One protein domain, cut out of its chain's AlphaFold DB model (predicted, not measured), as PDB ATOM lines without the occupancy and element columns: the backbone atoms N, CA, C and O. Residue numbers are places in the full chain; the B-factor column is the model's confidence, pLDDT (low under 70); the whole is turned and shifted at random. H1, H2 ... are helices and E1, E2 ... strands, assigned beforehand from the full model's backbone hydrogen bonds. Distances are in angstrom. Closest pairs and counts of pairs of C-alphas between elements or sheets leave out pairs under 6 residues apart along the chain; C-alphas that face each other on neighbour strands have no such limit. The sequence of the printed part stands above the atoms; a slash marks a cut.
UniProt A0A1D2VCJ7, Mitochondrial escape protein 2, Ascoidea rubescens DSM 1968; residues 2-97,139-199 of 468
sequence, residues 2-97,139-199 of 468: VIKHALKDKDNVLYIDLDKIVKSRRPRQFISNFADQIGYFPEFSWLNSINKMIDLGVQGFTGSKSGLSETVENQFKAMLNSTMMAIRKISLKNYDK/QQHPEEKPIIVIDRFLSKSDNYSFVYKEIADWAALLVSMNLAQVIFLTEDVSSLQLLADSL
ATOM      1  N   VAL A   2     141.893  88.815 135.656       72.50
ATOM      2  CA  VAL A   2     141.921  90.289 135.549       72.50
ATOM      3  C   VAL A   2     140.589  90.868 135.069       72.50
ATOM      4  O   VAL A   2     140.023  91.723 135.730       72.50
ATOM      5  N   ILE A   3     140.019  90.330 133.991       79.19
ATOM      6  CA  ILE A   3     138.769  90.852 133.408       79.19
ATOM      7  C   ILE A   3     137.566  90.659 134.316       79.19
ATOM      8  O   ILE A   3     136.766  91.569 134.471       79.19
ATOM      9  N   LYS A   4     137.464  89.497 134.971       77.75
ATOM     10  CA  LYS A   4     136.398  89.250 135.949       77.75
ATOM     11  C   LYS A   4     136.457  90.243 137.108       77.75
ATOM     12  O   LYS A   4     135.418  90.613 137.630       77.75
ATOM     13  N   HIS A   5     137.660  90.651 137.513       80.56
ATOM     14  CA  HIS A   5     137.839  91.663 138.546       80.56
ATOM     15  C   HIS A   5     137.524  93.070 138.016       80.56
ATOM     16  O   HIS A   5     136.744  93.784 138.632       80.56
ATOM     17  N   ALA A   6     138.054  93.434 136.844       84.12
ATOM     18  CA  ALA A   6     137.855  94.744 136.223       84.12
ATOM     19  C   ALA A   6     136.392  95.031 135.840       84.12
ATOM     20  O   ALA A   6     135.980  96.186 135.806       84.12
ATOM     21  N   LEU A   7     135.611  93.988 135.549       88.12
ATOM     22  CA  LEU A   7     134.209  94.091 135.136       88.12
ATOM     23  C   LEU A   7     133.221  93.671 136.232       88.12
ATOM     24  O   LEU A   7     132.043  93.499 135.941       88.12
ATOM     25  N   LYS A   8     133.677  93.482 137.478       85.25
ATOM     26  CA  LYS A   8     132.844  92.942 138.565       85.25
ATOM     27  C   LYS A   8     131.595  93.787 138.840       85.25
ATOM     28  O   LYS A   8     130.539  93.225 139.103       85.25
ATOM     29  N   ASP A   9     131.727  95.106 138.749       87.06
ATOM     30  CA  ASP A   9     130.667  96.069 139.072       87.06
ATOM     31  C   ASP A   9     129.936  96.574 137.810       87.06
ATOM     32  O   ASP A   9     129.402  97.683 137.785       87.06
ATOM     33  N   LYS A  10     129.985  95.808 136.711       85.75
ATOM     34  CA  LYS A  10     129.380  96.167 135.423       85.75
ATOM     35  C   LYS A  10     128.220  95.230 135.105       85.75
ATOM     36  O   LYS A  10     128.419  94.030 134.955       85.75
ATOM     37  N   ASP A  11     127.032  95.804 134.938       83.69
ATOM     38  CA  ASP A  11     125.801  95.032 134.735       83.69
ATOM     39  C   ASP A  11     125.662  94.488 133.304       83.69
ATOM     40  O   ASP A  11     125.264  93.343 133.098       83.69
ATOM     41  N   ASN A  12     126.009  95.298 132.298       90.94
ATOM     42  CA  ASN A  12     125.803  94.967 130.886       90.94
ATOM     43  C   ASN A  12     127.126  94.560 130.223       90.94
ATOM     44  O   ASN A  12     127.792  95.384 129.591       90.94
ATOM     45  N   VAL A  13     127.509  93.288 130.367       94.06
ATOM     46  CA  VAL A  13     128.735  92.735 129.772       94.06
ATOM     47  C   VAL A  13     128.411  91.569 128.841       94.06
ATOM     48  O   VAL A  13     127.812  90.583 129.264       94.06
ATOM     49  N   LEU A  14     128.864  91.656 127.590       95.31
ATOM     50  CA  LEU A  14     128.856  90.547 126.634       95.31
ATOM     51  C   LEU A  14     130.279  89.999 126.489       95.31
ATOM     52  O   LEU A  14     131.196  90.747 126.163       95.31
ATOM     53  N   TYR A  15     130.465  88.702 126.723       95.00
ATOM     54  CA  TYR A  15     131.769  88.041 126.633       95.00
ATOM     55  C   TYR A  15     131.781  87.028 125.491       95.00
ATOM     56  O   TYR A  15     131.032  86.054 125.527       95.00
ATOM     57  N   ILE A  16     132.664  87.230 124.514       95.75
ATOM     58  CA  ILE A  16     132.811  86.374 123.338       95.75
ATOM     59  C   ILE A  16     134.216  85.764 123.341       95.75
ATOM     60  O   ILE A  16     135.212  86.463 123.224       95.75
ATOM     61  N   ASP A  17     134.291  84.446 123.460       94.38
ATOM     62  CA  ASP A  17     135.473  83.602 123.326       94.38
ATOM     63  C   ASP A  17     135.568  83.057 121.893       94.38
ATOM     64  O   ASP A  17     134.917  82.061 121.539       94.38
ATOM     65  N   LEU A  18     136.402  83.704 121.071       93.50
ATOM     66  CA  LEU A  18     136.573  83.330 119.665       93.50
ATOM     67  C   LEU A  18     137.216  81.956 119.501       93.50
ATOM     68  O   LEU A  18     136.897  81.230 118.564       93.50
ATOM     69  N   ASP A  19     138.047  81.538 120.444       90.50
ATOM     70  CA  ASP A  19     138.750  80.262 120.390       90.50
ATOM     71  C   ASP A  19     137.774  79.074 120.415       90.50
ATOM     72  O   ASP A  19     137.943  78.101 119.678       90.50
ATOM     73  N   LYS A  20     136.702  79.168 121.213       90.12
ATOM     74  CA  LYS A  20     135.620  78.163 121.248       90.12
ATOM     75  C   LYS A  20     134.817  78.096 119.950       90.12
ATOM     76  O   LYS A  20     134.271  77.044 119.622       90.12
ATOM     77  N   ILE A  21     134.731  79.204 119.224       91.38
ATOM     78  CA  ILE A  21     133.968  79.305 117.980       91.38
ATOM     79  C   ILE A  21     134.822  78.765 116.829       91.38
ATOM     80  O   ILE A  21     134.447  77.796 116.168       91.38
ATOM     81  N   VAL A  22     136.020  79.320 116.663       90.88
ATOM     82  CA  VAL A  22     136.937  79.082 115.542       90.88
ATOM     83  C   VAL A  22     137.534  77.664 115.565       90.88
ATOM     84  O   VAL A  22     137.728  77.052 114.514       90.88
ATOM     85  N   LYS A  23     137.736  77.057 116.745       90.00
ATOM     86  CA  LYS A  23     138.210  75.659 116.868       90.00
ATOM     87  C   LYS A  23     137.117  74.603 116.652       90.00
ATOM     88  O   LYS A  23     137.392  73.404 116.767       90.00
ATOM     89  N   SER A  24     135.885  75.009 116.338       88.94
ATOM     90  CA  SER A  24     134.795  74.078 116.027       88.94
ATOM     91  C   SER A  24     135.154  73.206 114.826       88.94
ATOM     92  O   SER A  24     135.638  73.689 113.809       88.94
ATOM     93  N   ARG A  25     134.896  71.896 114.908       86.38
ATOM     94  CA  ARG A  25     135.208  70.975 113.795       86.38
ATOM     95  C   ARG A  25     134.118  70.930 112.730       86.38
ATOM     96  O   ARG A  25     134.354  70.443 111.630       86.38
ATOM     97  N   ARG A  26     132.897  71.339 113.080       86.19
ATOM     98  CA  ARG A  26     131.712  71.230 112.222       86.19
ATOM     99  C   ARG A  26     130.955  72.562 112.182       86.19
ATOM    100  O   ARG A  26     130.770  73.156 113.242       86.19
ATOM    101  N   PRO A  27     130.384  72.951 111.027       85.56
ATOM    102  CA  PRO A  27     129.561  74.157 110.887       85.56
ATOM    103  C   PRO A  27     128.430  74.309 111.911       85.56
ATOM    104  O   PRO A  27     128.218  75.387 112.443       85.56
ATOM    105  N   ARG A  28     127.714  73.223 112.234       85.12
ATOM    106  CA  ARG A  28     126.641  73.274 113.244       85.12
ATOM    107  C   ARG A  28     127.168  73.614 114.635       85.12
ATOM    108  O   ARG A  28     126.551  74.389 115.347       85.12
ATOM    109  N   GLN A  29     128.315  73.040 114.994       88.69
ATOM    110  CA  GLN A  29     128.962  73.308 116.273       88.69
ATOM    111  C   GLN A  29     129.457  74.753 116.337       88.69
ATOM    112  O   GLN A  29     129.318  75.382 117.373       88.69
ATOM    113  N   PHE A  30     129.968  75.289 115.225       90.50
ATOM    114  CA  PHE A  30     130.346  76.696 115.120       90.50
ATOM    115  C   PHE A  30     129.163  77.627 115.424       90.50
ATOM    116  O   PHE A  30     129.282  78.499 116.280       90.50
ATOM    117  N   ILE A  31     128.021  77.414 114.757       89.69
ATOM    118  CA  ILE A  31     126.833  78.265 114.924       89.69
ATOM    119  C   ILE A  31     126.274  78.158 116.343       89.69
ATOM    120  O   ILE A  31     126.012  79.187 116.952       89.69
ATOM    121  N   SER A  32     126.159  76.944 116.888       89.44
ATOM    122  CA  SER A  32     125.673  76.735 118.260       89.44
ATOM    123  C   SER A  32     126.615  77.355 119.300       89.44
ATOM    124  O   SER A  32     126.190  78.173 120.108       89.44
ATOM    125  N   ASN A  33     127.931  77.118 119.193       92.50
ATOM    126  CA  ASN A  33     128.920  77.729 120.088       92.50
ATOM    127  C   ASN A  33     128.883  79.264 120.052       92.50
ATOM    128  O   ASN A  33     129.202  79.900 121.057       92.50
ATOM    129  N   PHE A  34     128.568  79.866 118.903       93.94
ATOM    130  CA  PHE A  34     128.425  81.314 118.796       93.94
ATOM    131  C   PHE A  34     127.081  81.803 119.352       93.94
ATOM    132  O   PHE A  34     127.060  82.781 120.098       93.94
ATOM    133  N   ALA A  35     125.983  81.107 119.044       92.19
ATOM    134  CA  ALA A  35     124.642  81.417 119.534       92.19
ATOM    135  C   ALA A  35     124.587  81.422 121.064       92.19
ATOM    136  O   ALA A  35     124.108  82.394 121.652       92.19
ATOM    137  N   ASP A  36     125.164  80.398 121.694       92.62
ATOM    138  CA  ASP A  36     125.264  80.271 123.148       92.62
ATOM    139  C   ASP A  36     125.989  81.460 123.788       92.62
ATOM    140  O   ASP A  36     125.573  81.965 124.830       92.62
ATOM    141  N   GLN A  37     127.071  81.938 123.169       94.12
ATOM    142  CA  GLN A  37     127.868  83.033 123.725       94.12
ATOM    143  C   GLN A  37     127.169  84.390 123.649       94.12
ATOM    144  O   GLN A  37     127.361  85.225 124.531       94.12
ATOM    145  N   ILE A  38     126.360  84.612 122.613       93.06
ATOM    146  CA  ILE A  38     125.631  85.872 122.418       93.06
ATOM    147  C   ILE A  38     124.180  85.812 122.923       93.06
ATOM    148  O   ILE A  38     123.460  86.803 122.811       93.06
ATOM    149  N   GLY A  39     123.745  84.669 123.466       88.56
ATOM    150  CA  GLY A  39     122.379  84.454 123.951       88.56
ATOM    151  C   GLY A  39     121.320  84.418 122.842       88.56
ATOM    152  O   GLY A  39     120.181  84.826 123.066       88.56
ATOM    153  N   TYR A  40     121.683  83.977 121.634       86.25
ATOM    154  CA  TYR A  40     120.774  83.908 120.489       86.25
ATOM    155  C   TYR A  40     119.887  82.658 120.574       86.25
ATOM    156  O   TYR A  40     120.367  81.538 120.411       86.25
ATOM    157  N   PHE A  41     118.582  82.841 120.803       78.75
ATOM    158  CA  PHE A  41     117.621  81.743 120.960       78.75
ATOM    159  C   PHE A  41     116.269  82.045 120.277       78.75
ATOM    160  O   PHE A  41     115.778  83.171 120.396       78.75
ATOM    161  N   PRO A  42     115.614  81.052 119.634       69.62
ATOM    162  CA  PRO A  42     116.060  79.665 119.454       69.62
ATOM    163  C   PRO A  42     117.068  79.485 118.307       69.62
ATOM    164  O   PRO A  42     117.053  80.210 117.312       69.62
ATOM    165  N   GLU A  43     117.928  78.470 118.433       62.56
ATOM    166  CA  GLU A  43     118.865  78.070 117.381       62.56
ATOM    167  C   GLU A  43     118.113  77.422 116.208       62.56
ATOM    168  O   GLU A  43     117.876  76.211 116.162       62.56
ATOM    169  N   PHE A  44     117.718  78.214 115.216       59.56
ATOM    170  CA  PHE A  44     117.061  77.693 114.019       59.56
ATOM    171  C   PHE A  44     118.065  77.020 113.061       59.56
ATOM    172  O   PHE A  44     118.358  77.504 111.973       59.56
ATOM    173  N   SER A  45     118.554  75.834 113.440       52.69
ATOM    174  CA  SER A  45     119.479  75.004 112.642       52.69
ATOM    175  C   SER A  45     118.914  74.514 111.290       52.69
ATOM    176  O   SER A  45     119.657  73.957 110.476       52.69
ATOM    177  N   TRP A  46     117.609  74.682 111.038       47.97
ATOM    178  CA  TRP A  46     116.886  74.140 109.876       47.97
ATOM    179  C   TRP A  46     117.008  74.976 108.590       47.97
ATOM    180  O   TRP A  46     116.745  74.451 107.503       47.97
ATOM    181  N   LEU A  47     117.488  76.224 108.662       52.56
ATOM    182  CA  LEU A  47     117.737  77.044 107.464       52.56
ATOM    183  C   LEU A  47     118.850  76.447 106.580       52.56
ATOM    184  O   LEU A  47     118.768  76.475 105.354       52.56
ATOM    185  N   ASN A  48     119.815  75.740 107.181       52.09
ATOM    186  CA  ASN A  48     120.856  75.005 106.451       52.09
ATOM    187  C   ASN A  48     120.334  73.791 105.657       52.09
ATOM    188  O   ASN A  48     120.985  73.363 104.704       52.09
ATOM    189  N   SER A  49     119.201  73.197 106.050       55.22
ATOM    190  CA  SER A  49     118.612  72.038 105.358       55.22
ATOM    191  C   SER A  49     117.688  72.436 104.209       55.22
ATOM    192  O   SER A  49     117.721  71.784 103.169       55.22
ATOM    193  N   ILE A  50     116.915  73.515 104.357       52.81
ATOM    194  CA  ILE A  50     116.012  73.979 103.295       52.81
ATOM    195  C   ILE A  50     116.796  74.624 102.154       52.81
ATOM    196  O   ILE A  50     116.558  74.297 100.994       52.81
ATOM    197  N   ASN A  51     117.809  75.436 102.466       52.47
ATOM    198  CA  ASN A  51     118.612  76.104 101.440       52.47
ATOM    199  C   ASN A  51     119.434  75.105 100.601       52.47
ATOM    200  O   ASN A  51     119.557  75.268  99.391       52.47
ATOM    201  N   LYS A  52     119.904  73.998 101.203       58.12
ATOM    202  CA  LYS A  52     120.534  72.885 100.464       58.12
ATOM    203  C   LYS A  52     119.552  72.113  99.583       58.12
ATOM    204  O   LYS A  52     119.947  71.639  98.525       58.12
ATOM    205  N   MET A  53     118.296  71.971 100.007       59.62
ATOM    206  CA  MET A  53     117.256  71.306  99.216       59.62
ATOM    207  C   MET A  53     116.843  72.155  98.007       59.62
ATOM    208  O   MET A  53     116.639  71.610  96.928       59.62
ATOM    209  N   ILE A  54     116.793  73.480  98.169       59.69
ATOM    210  CA  ILE A  54     116.568  74.428  97.070       59.69
ATOM    211  C   ILE A  54     117.745  74.395  96.090       59.69
ATOM    212  O   ILE A  54     117.518  74.255  94.894       59.69
ATOM    213  N   ASP A  55     118.990  74.430  96.578       62.03
ATOM    214  CA  ASP A  55     120.180  74.318  95.723       62.03
ATOM    215  C   ASP A  55     120.228  72.984  94.958       62.03
ATOM    216  O   ASP A  55     120.564  72.973  93.776       62.03
ATOM    217  N   LEU A  56     119.863  71.864  95.600       68.19
ATOM    218  CA  LEU A  56     119.756  70.550  94.948       68.19
ATOM    219  C   LEU A  56     118.605  70.500  93.938       68.19
ATOM    220  O   LEU A  56     118.760  69.909  92.872       68.19
ATOM    221  N   GLY A  57     117.476  71.142  94.242       70.56
ATOM    222  CA  GLY A  57     116.360  71.300  93.314       70.56
ATOM    223  C   GLY A  57     116.777  72.088  92.074       70.56
ATOM    224  O   GLY A  57     116.645  71.595  90.958       70.56
ATOM    225  N   VAL A  58     117.369  73.270  92.249       68.75
ATOM    226  CA  VAL A  58     117.845  74.115  91.141       68.75
ATOM    227  C   VAL A  58     118.974  73.437  90.361       68.75
ATOM    228  O   VAL A  58     118.966  73.500  89.133       68.75
ATOM    229  N   GLN A  59     119.888  72.715  91.018       78.94
ATOM    230  CA  GLN A  59     120.915  71.914  90.342       78.94
ATOM    231  C   GLN A  59     120.304  70.759  89.534       78.94
ATOM    232  O   GLN A  59     120.770  70.482  88.430       78.94
ATOM    233  N   GLY A  60     119.248  70.121  90.043       78.00
ATOM    234  CA  GLY A  60     118.499  69.086  89.327       78.00
ATOM    235  C   GLY A  60     117.733  69.616  88.110       78.00
ATOM    236  O   GLY A  60     117.645  68.918  87.106       78.00
ATOM    237  N   PHE A  61     117.225  70.852  88.170       72.25
ATOM    238  CA  PHE A  61     116.468  71.475  87.074       72.25
ATOM    239  C   PHE A  61     117.333  72.221  86.048       72.25
ATOM    240  O   PHE A  61     116.975  72.268  84.875       72.25
ATOM    241  N   THR A  62     118.450  72.821  86.465       72.38
ATOM    242  CA  THR A  62     119.244  73.736  85.619       72.38
ATOM    243  C   THR A  62     120.664  73.244  85.343       72.38
ATOM    244  O   THR A  62     121.382  73.856  84.556       72.38
ATOM    245  N   GLY A  63     121.112  72.176  86.011       68.88
ATOM    246  CA  GLY A  63     122.492  71.689  85.934       68.88
ATOM    247  C   GLY A  63     123.523  72.584  86.637       68.88
ATOM    248  O   GLY A  63     124.689  72.206  86.737       68.88
ATOM    249  N   SER A  64     123.110  73.739  87.174       60.00
ATOM    250  CA  SER A  64     123.966  74.700  87.874       60.00
ATOM    251  C   SER A  64     123.548  74.847  89.339       60.00
ATOM    252  O   SER A  64     122.364  74.814  89.670       60.00
ATOM    253  N   LYS A  65     124.521  74.975  90.251       61.47
ATOM    254  CA  LYS A  65     124.226  75.287  91.658       61.47
ATOM    255  C   LYS A  65     123.732  76.730  91.734       61.47
ATOM    256  O   LYS A  65     124.401  77.615  91.213       61.47
ATOM    257  N   SER A  66     122.614  76.969  92.419       62.53
ATOM    258  CA  SER A  66     122.022  78.312  92.505       62.53
ATOM    259  C   SER A  66     122.856  79.304  93.321       62.53
ATOM    260  O   SER A  66     122.629  80.506  93.219       62.53
ATOM    261  N   GLY A  67     123.778  78.816  94.160       53.31
ATOM    262  CA  GLY A  67     124.545  79.655  95.084       53.31
ATOM    263  C   GLY A  67     123.702  80.218  96.236       53.31
ATOM    264  O   GLY A  67     124.118  81.185  96.864       53.31
ATOM    265  N   LEU A  68     122.526  79.632  96.504       49.53
ATOM    266  CA  LEU A  68     121.567  80.082  97.524       49.53
ATOM    267  C   LEU A  68     121.794  79.432  98.897       49.53
ATOM    268  O   LEU A  68     121.098  79.760  99.859       49.53
ATOM    269  N   SER A  69     122.752  78.511  99.026       51.81
ATOM    270  CA  SER A  69     123.189  78.021 100.331       51.81
ATOM    271  C   SER A  69     123.802  79.162 101.134       51.81
ATOM    272  O   SER A  69     124.916  79.611 100.878       51.81
ATOM    273  N   GLU A  70     123.062  79.621 102.138       61.94
ATOM    274  CA  GLU A  70     123.580  80.536 103.147       61.94
ATOM    275  C   GLU A  70     124.876  79.956 103.734       61.94
ATOM    276  O   GLU A  70     124.902  78.841 104.267       61.94
ATOM    277  N   THR A  71     125.983  80.676 103.565       78.75
ATOM    278  CA  THR A  71     127.271  80.259 104.114       78.75
ATOM    279  C   THR A  71     127.243  80.403 105.636       78.75
ATOM    280  O   THR A  71     126.502  81.213 106.194       78.75
ATOM    281  N   VAL A  72     128.090  79.640 106.334       83.94
ATOM    282  CA  VAL A  72     128.289  79.782 107.792       83.94
ATOM    283  C   VAL A  72     128.634  81.228 108.161       83.94
ATOM    284  O   VAL A  72     128.207  81.731 109.194       83.94
ATOM    285  N   GLU A  73     129.376  81.902 107.285       87.06
ATOM    286  CA  GLU A  73     129.733  83.309 107.405       87.06
ATOM    287  C   GLU A  73     128.516  84.242 107.337       87.06
ATOM    288  O   GLU A  73     128.389  85.133 108.173       87.06
ATOM    289  N   ASN A  74     127.577  84.020 106.414       85.38
ATOM    290  CA  ASN A  74     126.362  84.837 106.331       85.38
ATOM    291  C   ASN A  74     125.465  84.660 107.567       85.38
ATOM    292  O   ASN A  74     124.951  85.647 108.093       85.38
ATOM    293  N   GLN A  75     125.343  83.434 108.087       85.31
ATOM    294  CA  GLN A  75     124.612  83.175 109.338       85.31
ATOM    295  C   GLN A  75     125.267  83.886 110.523       85.31
ATOM    296  O   GLN A  75     124.590  84.522 111.329       85.31
ATOM    297  N   PHE A  76     126.597  83.832 110.596       90.81
ATOM    298  CA  PHE A  76     127.375  84.543 111.603       90.81
ATOM    299  C   PHE A  76     127.135  86.063 111.546       90.81
ATOM    300  O   PHE A  76     126.822  86.673 112.569       90.81
ATOM    301  N   LYS A  77     127.174  86.659 110.347       90.75
ATOM    302  CA  LYS A  77     126.846  88.077 110.102       90.75
ATOM    303  C   LYS A  77     125.425  88.434 110.545       90.75
ATOM    304  O   LYS A  77     125.218  89.448 111.210       90.75
ATOM    305  N   ALA A  78     124.438  87.607 110.207       88.88
ATOM    306  CA  ALA A  78     123.041  87.835 110.582       88.88
ATOM    307  C   ALA A  78     122.837  87.817 112.107       88.88
ATOM    308  O   ALA A  78     122.130  88.667 112.663       88.88
ATOM    309  N   MET A  79     123.504  86.887 112.794       90.88
ATOM    310  CA  MET A  79     123.515  86.816 114.254       90.88
ATOM    311  C   MET A  79     124.178  88.056 114.868       90.88
ATOM    312  O   MET A  79     123.574  88.685 115.733       90.88
ATOM    313  N   LEU A  80     125.344  88.480 114.365       94.19
ATOM    314  CA  LEU A  80     126.021  89.709 114.804       94.19
ATOM    315  C   LEU A  80     125.146  90.961 114.644       94.19
ATOM    316  O   LEU A  80     125.064  91.786 115.558       94.19
ATOM    317  N   ASN A  81     124.445  91.091 113.516       92.44
ATOM    318  CA  ASN A  81     123.509  92.193 113.280       92.44
ATOM    319  C   ASN A  81     122.350  92.182 114.285       92.44
ATOM    320  O   ASN A  81     122.004  93.222 114.849       92.44
ATOM    321  N   SER A  82     121.793  91.005 114.568       92.00
ATOM    322  CA  SER A  82     120.740  90.848 115.579       92.00
ATOM    323  C   SER A  82     121.241  91.238 116.976       92.00
ATOM    324  O   SER A  82     120.569  91.976 117.701       92.00
ATOM    325  N   THR A  83     122.458  90.820 117.334       95.00
ATOM    326  CA  THR A  83     123.115  91.204 118.590       95.00
ATOM    327  C   THR A  83     123.363  92.710 118.662       95.00
ATOM    328  O   THR A  83     123.118  93.310 119.706       95.00
ATOM    329  N   MET A  84     123.764  93.357 117.564       95.12
ATOM    330  CA  MET A  84     123.932  94.815 117.504       95.12
ATOM    331  C   MET A  84     122.618  95.556 117.789       95.12
ATOM    332  O   MET A  84     122.607  96.521 118.555       95.12
ATOM    333  N   MET A  85     121.495  95.091 117.232       93.44
ATOM    334  CA  MET A  85     120.176  95.673 117.517       93.44
ATOM    335  C   MET A  85     119.793  95.523 118.996       93.44
ATOM    336  O   MET A  85     119.265  96.462 119.599       93.44
ATOM    337  N   ALA A  86     120.093  94.369 119.600       94.44
ATOM    338  CA  ALA A  86     119.883  94.146 121.030       94.44
ATOM    339  C   ALA A  86     120.767  95.068 121.888       94.44
ATOM    340  O   ALA A  86     120.264  95.699 122.818       94.44
ATOM    341  N   ILE A  87     122.048  95.218 121.536       95.25
ATOM    342  CA  ILE A  87     122.992  96.137 122.187       95.25
ATOM    343  C   ILE A  87     122.479  97.577 122.129       95.25
ATOM    344  O   ILE A  87     122.418  98.235 123.168       95.25
ATOM    345  N   ARG A  88     122.031  98.051 120.957       94.19
ATOM    346  CA  ARG A  88     121.443  99.391 120.811       94.19
ATOM    347  C   ARG A  88     120.265  99.580 121.764       94.19
ATOM    348  O   ARG A  88     120.232 100.555 122.513       94.19
ATOM    349  N   LYS A  89     119.339  98.617 121.803       92.50
ATOM    350  CA  LYS A  89     118.173  98.658 122.699       92.50
ATOM    351  C   LYS A  89     118.568  98.703 124.179       92.50
ATOM    352  O   LYS A  89     117.918  99.404 124.948       92.50
ATOM    353  N   ILE A  90     119.612  97.973 124.575       92.62
ATOM    354  CA  ILE A  90     120.135  97.989 125.948       92.62
ATOM    355  C   ILE A  90     120.761  99.353 126.262       92.62
ATOM    356  O   ILE A  90     120.382  99.958 127.261       92.62
ATOM    357  N   SER A  91     121.630  99.868 125.387       91.69
ATOM    358  CA  SER A  91     122.307 101.163 125.581       91.69
ATOM    359  C   SER A  91     121.333 102.345 125.679       91.69
ATOM    360  O   SER A  91     121.581 103.314 126.388       91.69
ATOM    361  N   LEU A  92     120.178 102.248 125.015       91.19
ATOM    362  CA  LEU A  92     119.153 103.292 124.983       91.19
ATOM    363  C   LEU A  92     117.973 103.012 125.921       91.19
ATOM    364  O   LEU A  92     116.962 103.710 125.862       91.19
ATOM    365  N   LYS A  93     118.077 102.023 126.817       88.94
ATOM    366  CA  LYS A  93     116.978 101.619 127.714       88.94
ATOM    367  C   LYS A  93     116.407 102.787 128.527       88.94
ATOM    368  O   LYS A  93     115.205 102.813 128.801       88.94
ATOM    369  N   ASN A  94     117.257 103.739 128.911       84.75
ATOM    370  CA  ASN A  94     116.867 104.907 129.700       84.75
ATOM    371  C   ASN A  94     116.668 106.183 128.868       84.75
ATOM    372  O   ASN A  94     116.033 107.109 129.364       84.75
ATOM    373  N   TYR A  95     117.082 106.199 127.598       83.62
ATOM    374  CA  TYR A  95     117.022 107.367 126.713       83.62
ATOM    375  C   TYR A  95     115.625 108.001 126.639       83.62
ATOM    376  O   TYR A  95     115.472 109.215 126.777       83.62
ATOM    377  N   ASP A  96     114.582 107.179 126.504       72.88
ATOM    378  CA  ASP A  96     113.199 107.658 126.410       72.88
ATOM    379  C   ASP A  96     112.710 108.382 127.676       72.88
ATOM    380  O   ASP A  96     111.810 109.219 127.596       72.88
ATOM    381  N   LYS A  97     113.296 108.088 128.844       70.06
ATOM    382  CA  LYS A  97     112.906 108.680 130.135       70.06
ATOM    383  C   LYS A  97     113.620 110.007 130.411       70.06
ATOM    384  O   LYS A  97     113.061 110.869 131.095       70.06
ATOM    385  N   GLN A 139     127.022 109.830 124.466       87.75
ATOM    386  CA  GLN A 139     128.240 110.568 124.829       87.75
ATOM    387  C   GLN A 139     128.184 111.102 126.265       87.75
ATOM    388  O   GLN A 139     129.190 111.021 126.968       87.75
ATOM    389  N   GLN A 140     127.024 111.600 126.701       89.12
ATOM    390  CA  GLN A 140     126.812 112.130 128.055       89.12
ATOM    391  C   GLN A 140     126.633 111.036 129.115       89.12
ATOM    392  O   GLN A 140     126.948 111.276 130.277       89.12
ATOM    393  N   HIS A 141     126.213 109.836 128.702       89.12
ATOM    394  CA  HIS A 141     125.985 108.679 129.572       89.12
ATOM    395  C   HIS A 141     126.843 107.458 129.189       89.12
ATOM    396  O   HIS A 141     126.315 106.438 128.730       89.12
ATOM    397  N   PRO A 142     128.184 107.511 129.345       89.56
ATOM    398  CA  PRO A 142     129.048 106.366 129.065       89.56
ATOM    399  C   PRO A 142     128.736 105.120 129.905       89.56
ATOM    400  O   PRO A 142     129.081 104.019 129.485       89.56
ATOM    401  N   GLU A 143     128.122 105.281 131.077       89.31
ATOM    402  CA  GLU A 143     127.720 104.211 131.996       89.31
ATOM    403  C   GLU A 143     126.595 103.320 131.457       89.31
ATOM    404  O   GLU A 143     126.525 102.150 131.824       89.31
ATOM    405  N   GLU A 144     125.759 103.843 130.557       89.50
ATOM    406  CA  GLU A 144     124.678 103.086 129.912       89.50
ATOM    407  C   GLU A 144     125.208 102.168 128.801       89.50
ATOM    408  O   GLU A 144     124.531 101.228 128.373       89.50
ATOM    409  N   LYS A 145     126.436 102.415 128.323       93.06
ATOM    410  CA  LYS A 145     127.038 101.625 127.248       93.06
ATOM    411  C   LYS A 145     127.425 100.241 127.762       93.06
ATOM    412  O   LYS A 145     128.238 100.141 128.685       93.06
ATOM    413  N   PRO A 146     126.932  99.162 127.135       95.50
ATOM    414  CA  PRO A 146     127.427  97.830 127.419       95.50
ATOM    415  C   PRO A 146     128.915  97.704 127.081       95.50
ATOM    416  O   PRO A 146     129.442  98.376 126.186       95.50
ATOM    417  N   ILE A 147     129.579  96.794 127.788       95.81
ATOM    418  CA  ILE A 147     130.970  96.418 127.543       95.81
ATOM    419  C   ILE A 147     130.979  95.087 126.801       95.81
ATOM    420  O   ILE A 147     130.372  94.110 127.238       95.81
ATOM    421  N   ILE A 148     131.692  95.035 125.685       96.75
ATOM    422  CA  ILE A 148     131.839  93.844 124.856       96.75
ATOM    423  C   ILE A 148     133.288  93.398 124.956       96.75
ATOM    424  O   ILE A 148     134.201  94.128 124.575       96.75
ATOM    425  N   VAL A 149     133.503  92.202 125.486       96.50
ATOM    426  CA  VAL A 149     134.824  91.593 125.613       96.50
ATOM    427  C   VAL A 149     134.976  90.542 124.530       96.50
ATOM    428  O   VAL A 149     134.238  89.560 124.515       96.50
ATOM    429  N   ILE A 150     135.949  90.740 123.652       95.88
ATOM    430  CA  ILE A 150     136.326  89.794 122.605       95.88
ATOM    431  C   ILE A 150     137.638  89.149 123.039       95.88
ATOM    432  O   ILE A 150     138.698  89.770 123.021       95.88
ATOM    433  N   ASP A 151     137.544  87.902 123.475       93.31
ATOM    434  CA  ASP A 151     138.638  87.112 124.010       93.31
ATOM    435  C   ASP A 151     139.273  86.210 122.948       93.31
ATOM    436  O   ASP A 151     138.587  85.657 122.084       93.31
ATOM    437  N   ARG A 152     140.598  86.047 123.055       90.81
ATOM    438  CA  ARG A 152     141.454  85.276 122.138       90.81
ATOM    439  C   ARG A 152     141.284  85.700 120.676       90.81
ATOM    440  O   ARG A 152     141.164  84.874 119.771       90.81
ATOM    441  N   PHE A 153     141.296  87.011 120.449       91.81
ATOM    442  CA  PHE A 153     141.289  87.593 119.114       91.81
ATOM    443  C   PHE A 153     142.578  87.265 118.360       91.81
ATOM    444  O   PHE A 153     143.671  87.400 118.908       91.81
ATOM    445  N   LEU A 154     142.423  86.843 117.103       85.06
ATOM    446  CA  LEU A 154     143.495  86.383 116.222       85.06
ATOM    447  C   LEU A 154     144.318  85.230 116.830       85.06
ATOM    448  O   LEU A 154     145.535  85.291 116.978       85.06
ATOM    449  N   SER A 155     143.619  84.160 117.212       75.81
ATOM    450  CA  SER A 155     144.232  82.917 117.683       75.81
ATOM    451  C   SER A 155     144.818  82.102 116.522       75.81
ATOM    452  O   SER A 155     144.352  82.184 115.386       75.81
ATOM    453  N   LYS A 156     145.822  81.268 116.824       68.00
ATOM    454  CA  LYS A 156     146.687  80.500 115.898       68.00
ATOM    455  C   LYS A 156     145.969  79.399 115.075       68.00
ATOM    456  O   LYS A 156     146.620  78.443 114.654       68.00
ATOM    457  N   SER A 157     144.649  79.452 114.904       67.38
ATOM    458  CA  SER A 157     143.867  78.473 114.137       67.38
ATOM    459  C   SER A 157     143.421  79.030 112.786       67.38
ATOM    460  O   SER A 157     142.755  80.061 112.745       67.38
ATOM    461  N   ASP A 158     143.692  78.282 111.714       67.94
ATOM    462  CA  ASP A 158     143.339  78.672 110.337       67.94
ATOM    463  C   ASP A 158     141.874  78.380 109.963       67.94
ATOM    464  O   ASP A 158     141.361  78.888 108.965       67.94
ATOM    465  N   ASN A 159     141.171  77.558 110.750       75.00
ATOM    466  CA  ASN A 159     139.746  77.296 110.534       75.00
ATOM    467  C   ASN A 159     138.946  78.588 110.732       75.00
ATOM    468  O   ASN A 159     139.257  79.340 111.638       75.00
ATOM    469  N   TYR A 160     137.903  78.834 109.932       85.69
ATOM    470  CA  TYR A 160     136.994  79.985 110.093       85.69
ATOM    471  C   TYR A 160     137.693  81.356 110.252       85.69
ATOM    472  O   TYR A 160     137.226  82.209 111.006       85.69
ATOM    473  N   SER A 161     138.791  81.593 109.526       86.12
ATOM    474  CA  SER A 161     139.583  82.833 109.617       86.12
ATOM    475  C   SER A 161     138.789  84.120 109.340       86.12
ATOM    476  O   SER A 161     139.133  85.170 109.882       86.12
ATOM    477  N   PHE A 162     137.692  84.042 108.572       88.75
ATOM    478  CA  PHE A 162     136.793  85.176 108.316       88.75
ATOM    479  C   PHE A 162     136.248  85.806 109.609       88.75
ATOM    480  O   PHE A 162     136.017  87.012 109.646       88.75
ATOM    481  N   VAL A 163     136.090  85.024 110.689       92.88
ATOM    482  CA  VAL A 163     135.514  85.482 111.966       92.88
ATOM    483  C   VAL A 163     136.240  86.698 112.515       92.88
ATOM    484  O   VAL A 163     135.599  87.597 113.049       92.88
ATOM    485  N   TYR A 164     137.567  86.748 112.384       92.31
ATOM    486  CA  TYR A 164     138.350  87.851 112.931       92.31
ATOM    487  C   TYR A 164     138.047  89.170 112.224       92.31
ATOM    488  O   TYR A 164     137.879  90.186 112.895       92.31
ATOM    489  N   LYS A 165     137.923  89.147 110.891       91.56
ATOM    490  CA  LYS A 165     137.561  90.337 110.116       91.56
ATOM    491  C   LYS A 165     136.124  90.763 110.412       91.56
ATOM    492  O   LYS A 165     135.892  91.926 110.712       91.56
ATOM    493  N   GLU A 166     135.195  89.813 110.446       94.00
ATOM    494  CA  GLU A 166     133.780  90.090 110.721       94.00
ATOM    495  C   GLU A 166     133.534  90.648 112.126       94.00
ATOM    496  O   GLU A 166     132.757  91.583 112.305       94.00
ATOM    497  N   ILE A 167     134.228  90.121 113.136       95.75
ATOM    498  CA  ILE A 167     134.166  90.643 114.503       95.75
ATOM    499  C   ILE A 167     134.806  92.033 114.596       95.75
ATOM    500  O   ILE A 167     134.280  92.887 115.310       95.75
ATOM    501  N   ALA A 168     135.915  92.275 113.888       94.56
ATOM    502  CA  ALA A 168     136.555  93.588 113.847       94.56
ATOM    503  C   ALA A 168     135.649  94.639 113.187       94.56
ATOM    504  O   ALA A 168     135.455  95.715 113.752       94.56
ATOM    505  N   ASP A 169     135.036  94.312 112.047       94.25
ATOM    506  CA  ASP A 169     134.100  95.193 111.341       94.25
ATOM    507  C   ASP A 169     132.825  95.435 112.171       94.25
ATOM    508  O   ASP A 169     132.364  96.568 112.303       94.25
ATOM    509  N   TRP A 170     132.289  94.402 112.825       96.00
ATOM    510  CA  TRP A 170     131.146  94.542 113.730       96.00
ATOM    511  C   TRP A 170     131.457  95.415 114.954       96.00
ATOM    512  O   TRP A 170     130.669  96.295 115.315       96.00
ATOM    513  N   ALA A 171     132.621  95.226 115.578       95.44
ATOM    514  CA  ALA A 171     133.082  96.088 116.662       95.44
ATOM    515  C   ALA A 171     133.268  97.537 116.190       95.44
ATOM    516  O   ALA A 171     132.913  98.468 116.917       95.44
ATOM    517  N   ALA A 172     133.766  97.736 114.966       93.25
ATOM    518  CA  ALA A 172     133.916  99.056 114.372       93.25
ATOM    519  C   ALA A 172     132.571  99.782 114.238       93.25
ATOM    520  O   ALA A 172     132.463 100.964 114.582       93.25
ATOM    521  N   LEU A 173     131.522  99.074 113.811       93.19
ATOM    522  CA  LEU A 173     130.160  99.613 113.742       93.19
ATOM    523  C   LEU A 173     129.643 100.022 115.126       93.19
ATOM    524  O   LEU A 173     129.168 101.140 115.305       93.19
ATOM    525  N   LEU A 174     129.799  99.163 116.133       93.88
ATOM    526  CA  LEU A 174     129.355  99.458 117.499       93.88
ATOM    527  C   LEU A 174     130.041 100.687 118.100       93.88
ATOM    528  O   LEU A 174     129.394 101.493 118.773       93.88
ATOM    529  N   VAL A 175     131.345 100.826 117.867       91.88
ATOM    530  CA  VAL A 175     132.143 101.937 118.391       91.88
ATOM    531  C   VAL A 175     131.864 103.228 117.622       91.88
ATOM    532  O   VAL A 175     131.668 104.268 118.248       91.88
ATOM    533  N   SER A 176     131.774 103.174 116.289       89.38
ATOM    534  CA  SER A 176     131.462 104.347 115.455       89.38
ATOM    535  C   SER A 176     130.052 104.887 115.699       89.38
ATOM    536  O   SER A 176     129.859 106.100 115.721       89.38
ATOM    537  N   MET A 177     129.086 104.007 115.975       89.50
ATOM    538  CA  MET A 177     127.729 104.378 116.389       89.50
ATOM    539  C   MET A 177     127.626 104.737 117.883       89.50
ATOM    540  O   MET A 177     126.535 105.024 118.370       89.50
ATOM    541  N   ASN A 178     128.741 104.721 118.623       91.69
ATOM    542  CA  ASN A 178     128.811 105.050 120.049       91.69
ATOM    543  C   ASN A 178     127.912 104.173 120.952       91.69
ATOM    544  O   ASN A 178     127.484 104.609 122.021       91.69
ATOM    545  N   LEU A 179     127.638 102.930 120.537       93.50
ATOM    546  CA  LEU A 179     126.691 102.026 121.198       93.50
ATOM    547  C   LEU A 179     127.308 101.208 122.334       93.50
ATOM    548  O   LEU A 179     126.593 100.811 123.247       93.50
ATOM    549  N   ALA A 180     128.610 100.922 122.279       95.19
ATOM    550  CA  ALA A 180     129.272 100.040 123.239       95.19
ATOM    551  C   ALA A 180     130.755 100.381 123.425       95.19
ATOM    552  O   ALA A 180     131.385 101.009 122.572       95.19
ATOM    553  N   GLN A 181     131.326  99.920 124.537       93.69
ATOM    554  CA  GLN A 181     132.774  99.875 124.742       93.69
ATOM    555  C   GLN A 181     133.281  98.477 124.390       93.69
ATOM    556  O   GLN A 181     132.781  97.496 124.930       93.69
ATOM    557  N   VAL A 182     134.275  98.374 123.507       94.81
ATOM    558  CA  VAL A 182     134.807  97.079 123.054       94.81
ATOM    559  C   VAL A 182     136.230  96.877 123.575       94.81
ATOM    560  O   VAL A 182     137.080  97.753 123.426       94.81
ATOM    561  N   ILE A 183     136.484  95.720 124.186       94.25
ATOM    562  CA  ILE A 183     137.785  95.306 124.720       94.25
ATOM    563  C   ILE A 183     138.226  94.050 123.972       94.25
ATOM    564  O   ILE A 183     137.589  93.005 124.088       94.25
ATOM    565  N   PHE A 184     139.337  94.143 123.246       93.38
ATOM    566  CA  PHE A 184     139.977  92.997 122.609       93.38
ATOM    567  C   PHE A 184     141.078  92.435 123.505       93.38
ATOM    568  O   PHE A 184     141.909  93.180 124.025       93.38
ATOM    569  N   LEU A 185     141.104  91.115 123.652       92.31
ATOM    570  CA  LEU A 185     142.176  90.381 124.309       92.31
ATOM    571  C   LEU A 185     142.833  89.485 123.282       92.31
ATOM    572  O   LEU A 185     142.170  88.709 122.593       92.31
ATOM    573  N   THR A 186     144.145  89.579 123.199       89.38
ATOM    574  CA  THR A 186     144.917  88.871 122.193       89.38
ATOM    575  C   THR A 186     146.308  88.589 122.730       89.38
ATOM    576  O   THR A 186     146.858  89.364 123.512       89.38
ATOM    577  N   GLU A 187     146.849  87.448 122.328       81.56
ATOM    578  CA  GLU A 187     148.260  87.114 122.517       81.56
ATOM    579  C   GLU A 187     149.088  87.515 121.286       81.56
ATOM    580  O   GLU A 187     150.316  87.465 121.328       81.56
ATOM    581  N   ASP A 188     148.428  87.906 120.190       77.81
ATOM    582  CA  ASP A 188     149.061  88.232 118.922       77.81
ATOM    583  C   ASP A 188     149.266  89.743 118.758       77.81
ATOM    584  O   ASP A 188     148.354  90.556 118.921       77.81
ATOM    585  N   VAL A 189     150.487  90.124 118.384       69.69
ATOM    586  CA  VAL A 189     150.894  91.529 118.220       69.69
ATOM    587  C   VAL A 189     150.406  92.112 116.881       69.69
ATOM    588  O   VAL A 189     150.282  93.328 116.743       69.69
ATOM    589  N   SER A 190     150.089  91.259 115.904       73.81
ATOM    590  CA  SER A 190     149.615  91.624 114.557       73.81
ATOM    591  C   SER A 190     148.122  91.970 114.530       73.81
ATOM    592  O   SER A 190     147.649  92.614 113.594       73.81
ATOM    593  N   SER A 191     147.380  91.599 115.575       82.19
ATOM    594  CA  SER A 191     145.962  91.928 115.774       82.19
ATOM    595  C   SER A 191     145.640  93.414 115.589       82.19
ATOM    596  O   SER A 191     144.591  93.751 115.040       82.19
ATOM    597  N   LEU A 192     146.554  94.306 115.988       83.62
ATOM    598  CA  LEU A 192     146.394  95.752 115.838       83.62
ATOM    599  C   LEU A 192     146.296  96.187 114.376       83.62
ATOM    600  O   LEU A 192     145.557  97.122 114.084       83.62
ATOM    601  N   GLN A 193     146.997  95.514 113.461       83.62
ATOM    602  CA  GLN A 193     146.936  95.833 112.035       83.62
ATOM    603  C   GLN A 193     145.556  95.493 111.460       83.62
ATOM    604  O   GLN A 193     144.944  96.330 110.805       83.62
ATOM    605  N   LEU A 194     145.024  94.310 111.787       84.88
ATOM    606  CA  LEU A 194     143.684  93.900 111.356       84.88
ATOM    607  C   LEU A 194     142.596  94.827 111.918       84.88
ATOM    608  O   LEU A 194     141.642  95.163 111.220       84.88
ATOM    609  N   LEU A 195     142.744  95.256 113.175       89.25
ATOM    610  CA  LEU A 195     141.834  96.227 113.782       89.25
ATOM    611  C   LEU A 195     141.950  97.601 113.117       89.25
ATOM    612  O   LEU A 195     140.924  98.237 112.891       89.25
ATOM    613  N   ALA A 196     143.160  98.055 112.780       88.81
ATOM    614  CA  ALA A 196     143.377  99.324 112.089       88.81
ATOM    615  C   ALA A 196     142.713  99.353 110.704       88.81
ATOM    616  O   ALA A 196     142.180 100.390 110.321       88.81
ATOM    617  N   ASP A 197     142.652  98.224 109.994       88.94
ATOM    618  CA  ASP A 197     141.931  98.137 108.717       88.94
ATOM    619  C   ASP A 197     140.415  98.361 108.882       88.94
ATOM    620  O   ASP A 197     139.766  98.922 108.000       88.94
ATOM    621  N   SER A 198     139.833  97.919 110.002       89.00
ATOM    622  CA  SER A 198     138.408  98.104 110.326       89.00
ATOM    623  C   SER A 198     138.106  99.447 111.007       89.00
ATOM    624  O   SER A 198     136.994  99.960 110.908       89.00
ATOM    625  N   LEU A 199     139.089 100.029 111.701       85.75
ATOM    626  CA  LEU A 199     138.990 101.266 112.484       85.75
ATOM    627  C   LEU A 199     140.169 102.218 112.167       85.75
ATOM    628  O   LEU A 199     140.952 102.552 113.059       85.75
TER     629      LEU A 199
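AT A GLANCE: This is residues 2 to 97 and 139 to 199 of the 468 residues of the protein "Mitochondrial escape protein 2" of Ascoidea rubescens DSM 1968 (UniProt A0A1D2VCJ7). A small sheet of three parallel strands, E1, E2 and E3, has H6 packed over one face, with the long H5 alongside H6 and H3 alongside H5, while H4 sticks out as an arm far from this body. H7 crosses H6 at a steep angle, and the short H1 lies at the end of the long axis away from H4. You will find 157 printed residues with seven named helices and three named strands in the order H1 E1 H2 H3 H4 H5 E2 H6 E3 H7; the class is mostly helix, and the sheet runs E1 E2 E3. The whole is only just compact, close to loose, with a radius of gyration of the C-alphas of 17.9 A and spans of 58 by 42 by 26 A.

HOW THE PARTS SIT: Start at H1, residues 2 to 6, which touches no helix and is not on the sheet. A short link leads to E1, residues 13 to 17, an edge strand. Its neighbour is the inner strand E2, residues 147 to 151, parallel at 13 degrees; look for N 16 and O 149, 2.8 A apart, and N 149 and O 14, 2.8 A apart, both within hydrogen-bond range. H2, residues 18 to 22, follows E1 by a tight link and touches H3, residues 27 to 38, of which residues 29 to 34 alone touch H2; the closest C-alphas are those of Ile 21 and Phe 30, 5.3 A apart. H3 only grazes the sheet, with its residues 33 to 38. H4, residues 47 to 62, is apart from H3 and from H5, residues 72 to 91. H5 touches H3 at a shallow tilt of 7 degrees, the same way, the C-alphas of Pro 27 and Val 72 coming closest at 6.5 A. H5 also touches H6, residues 162 to 176, at a shallow tilt of 23 degrees, the same way, closest at the C-alphas of Leu 80 and Trp 170, 7.1 A. H6 is on the sheet at a height over the sheet of 10.2 A, over E2 and E3, residues 181 to 184; this gives two layers, a helix on one face of a sheet. It runs along the strands, at 25 degrees to E3 on the local plane. E2, H6 and E3 form a strand-helix-strand unit, two parallel neighbour strands with a helix between, and its crossover is right-handed. E3 is parallel to E2 at 11 degrees, with N 148 and O 181 2.8 A apart, within hydrogen-bond range. H7, residues 191 to 198, touches H6 at a steep tilt of 62 degrees, the closest C-alphas being those of Asp 169 and Ser 198, 5.3 A apart. Every O i to N i+4 pair is within hydrogen-bond range in H1, H2, H5 and H6; the count is 7 of 8 in H3, 11 of 12 in H4 and 3 of 4 in H7.

IN THESE COORDINATES: Find C-alpha 2 at (141.921, 90.289, 135.549), where H1 begins. E1 covers 13.1 A from first to last C-alpha, E2 12.6 A and E3 10.2 A. H3 measures 16.9 A and H4 22.1 A. Find C-alpha 72 at (128.289, 79.782, 107.792); from there H5, the longest helix, runs 28.4 A to C-alpha 91. H6 measures 21.1 A, and H7, 11.2 A long, ends at C-alpha 198, (138.408, 98.104, 110.326). H1 and H2 are short, five residues each.

THE WHOLE: The two C-alphas farthest apart are those of His 5 and Phe 61, 59.3 A. Residues 98 to 138 are not printed, and C-alphas 97 and 139 are 16.3 A apart across the cut. Of the links that are printed whole, none is long. The mean pLDDT of the printed part is 83.5; look for values under 70 at residues 42 to 56, 58, 63 to 70, 156 to 158 and 189.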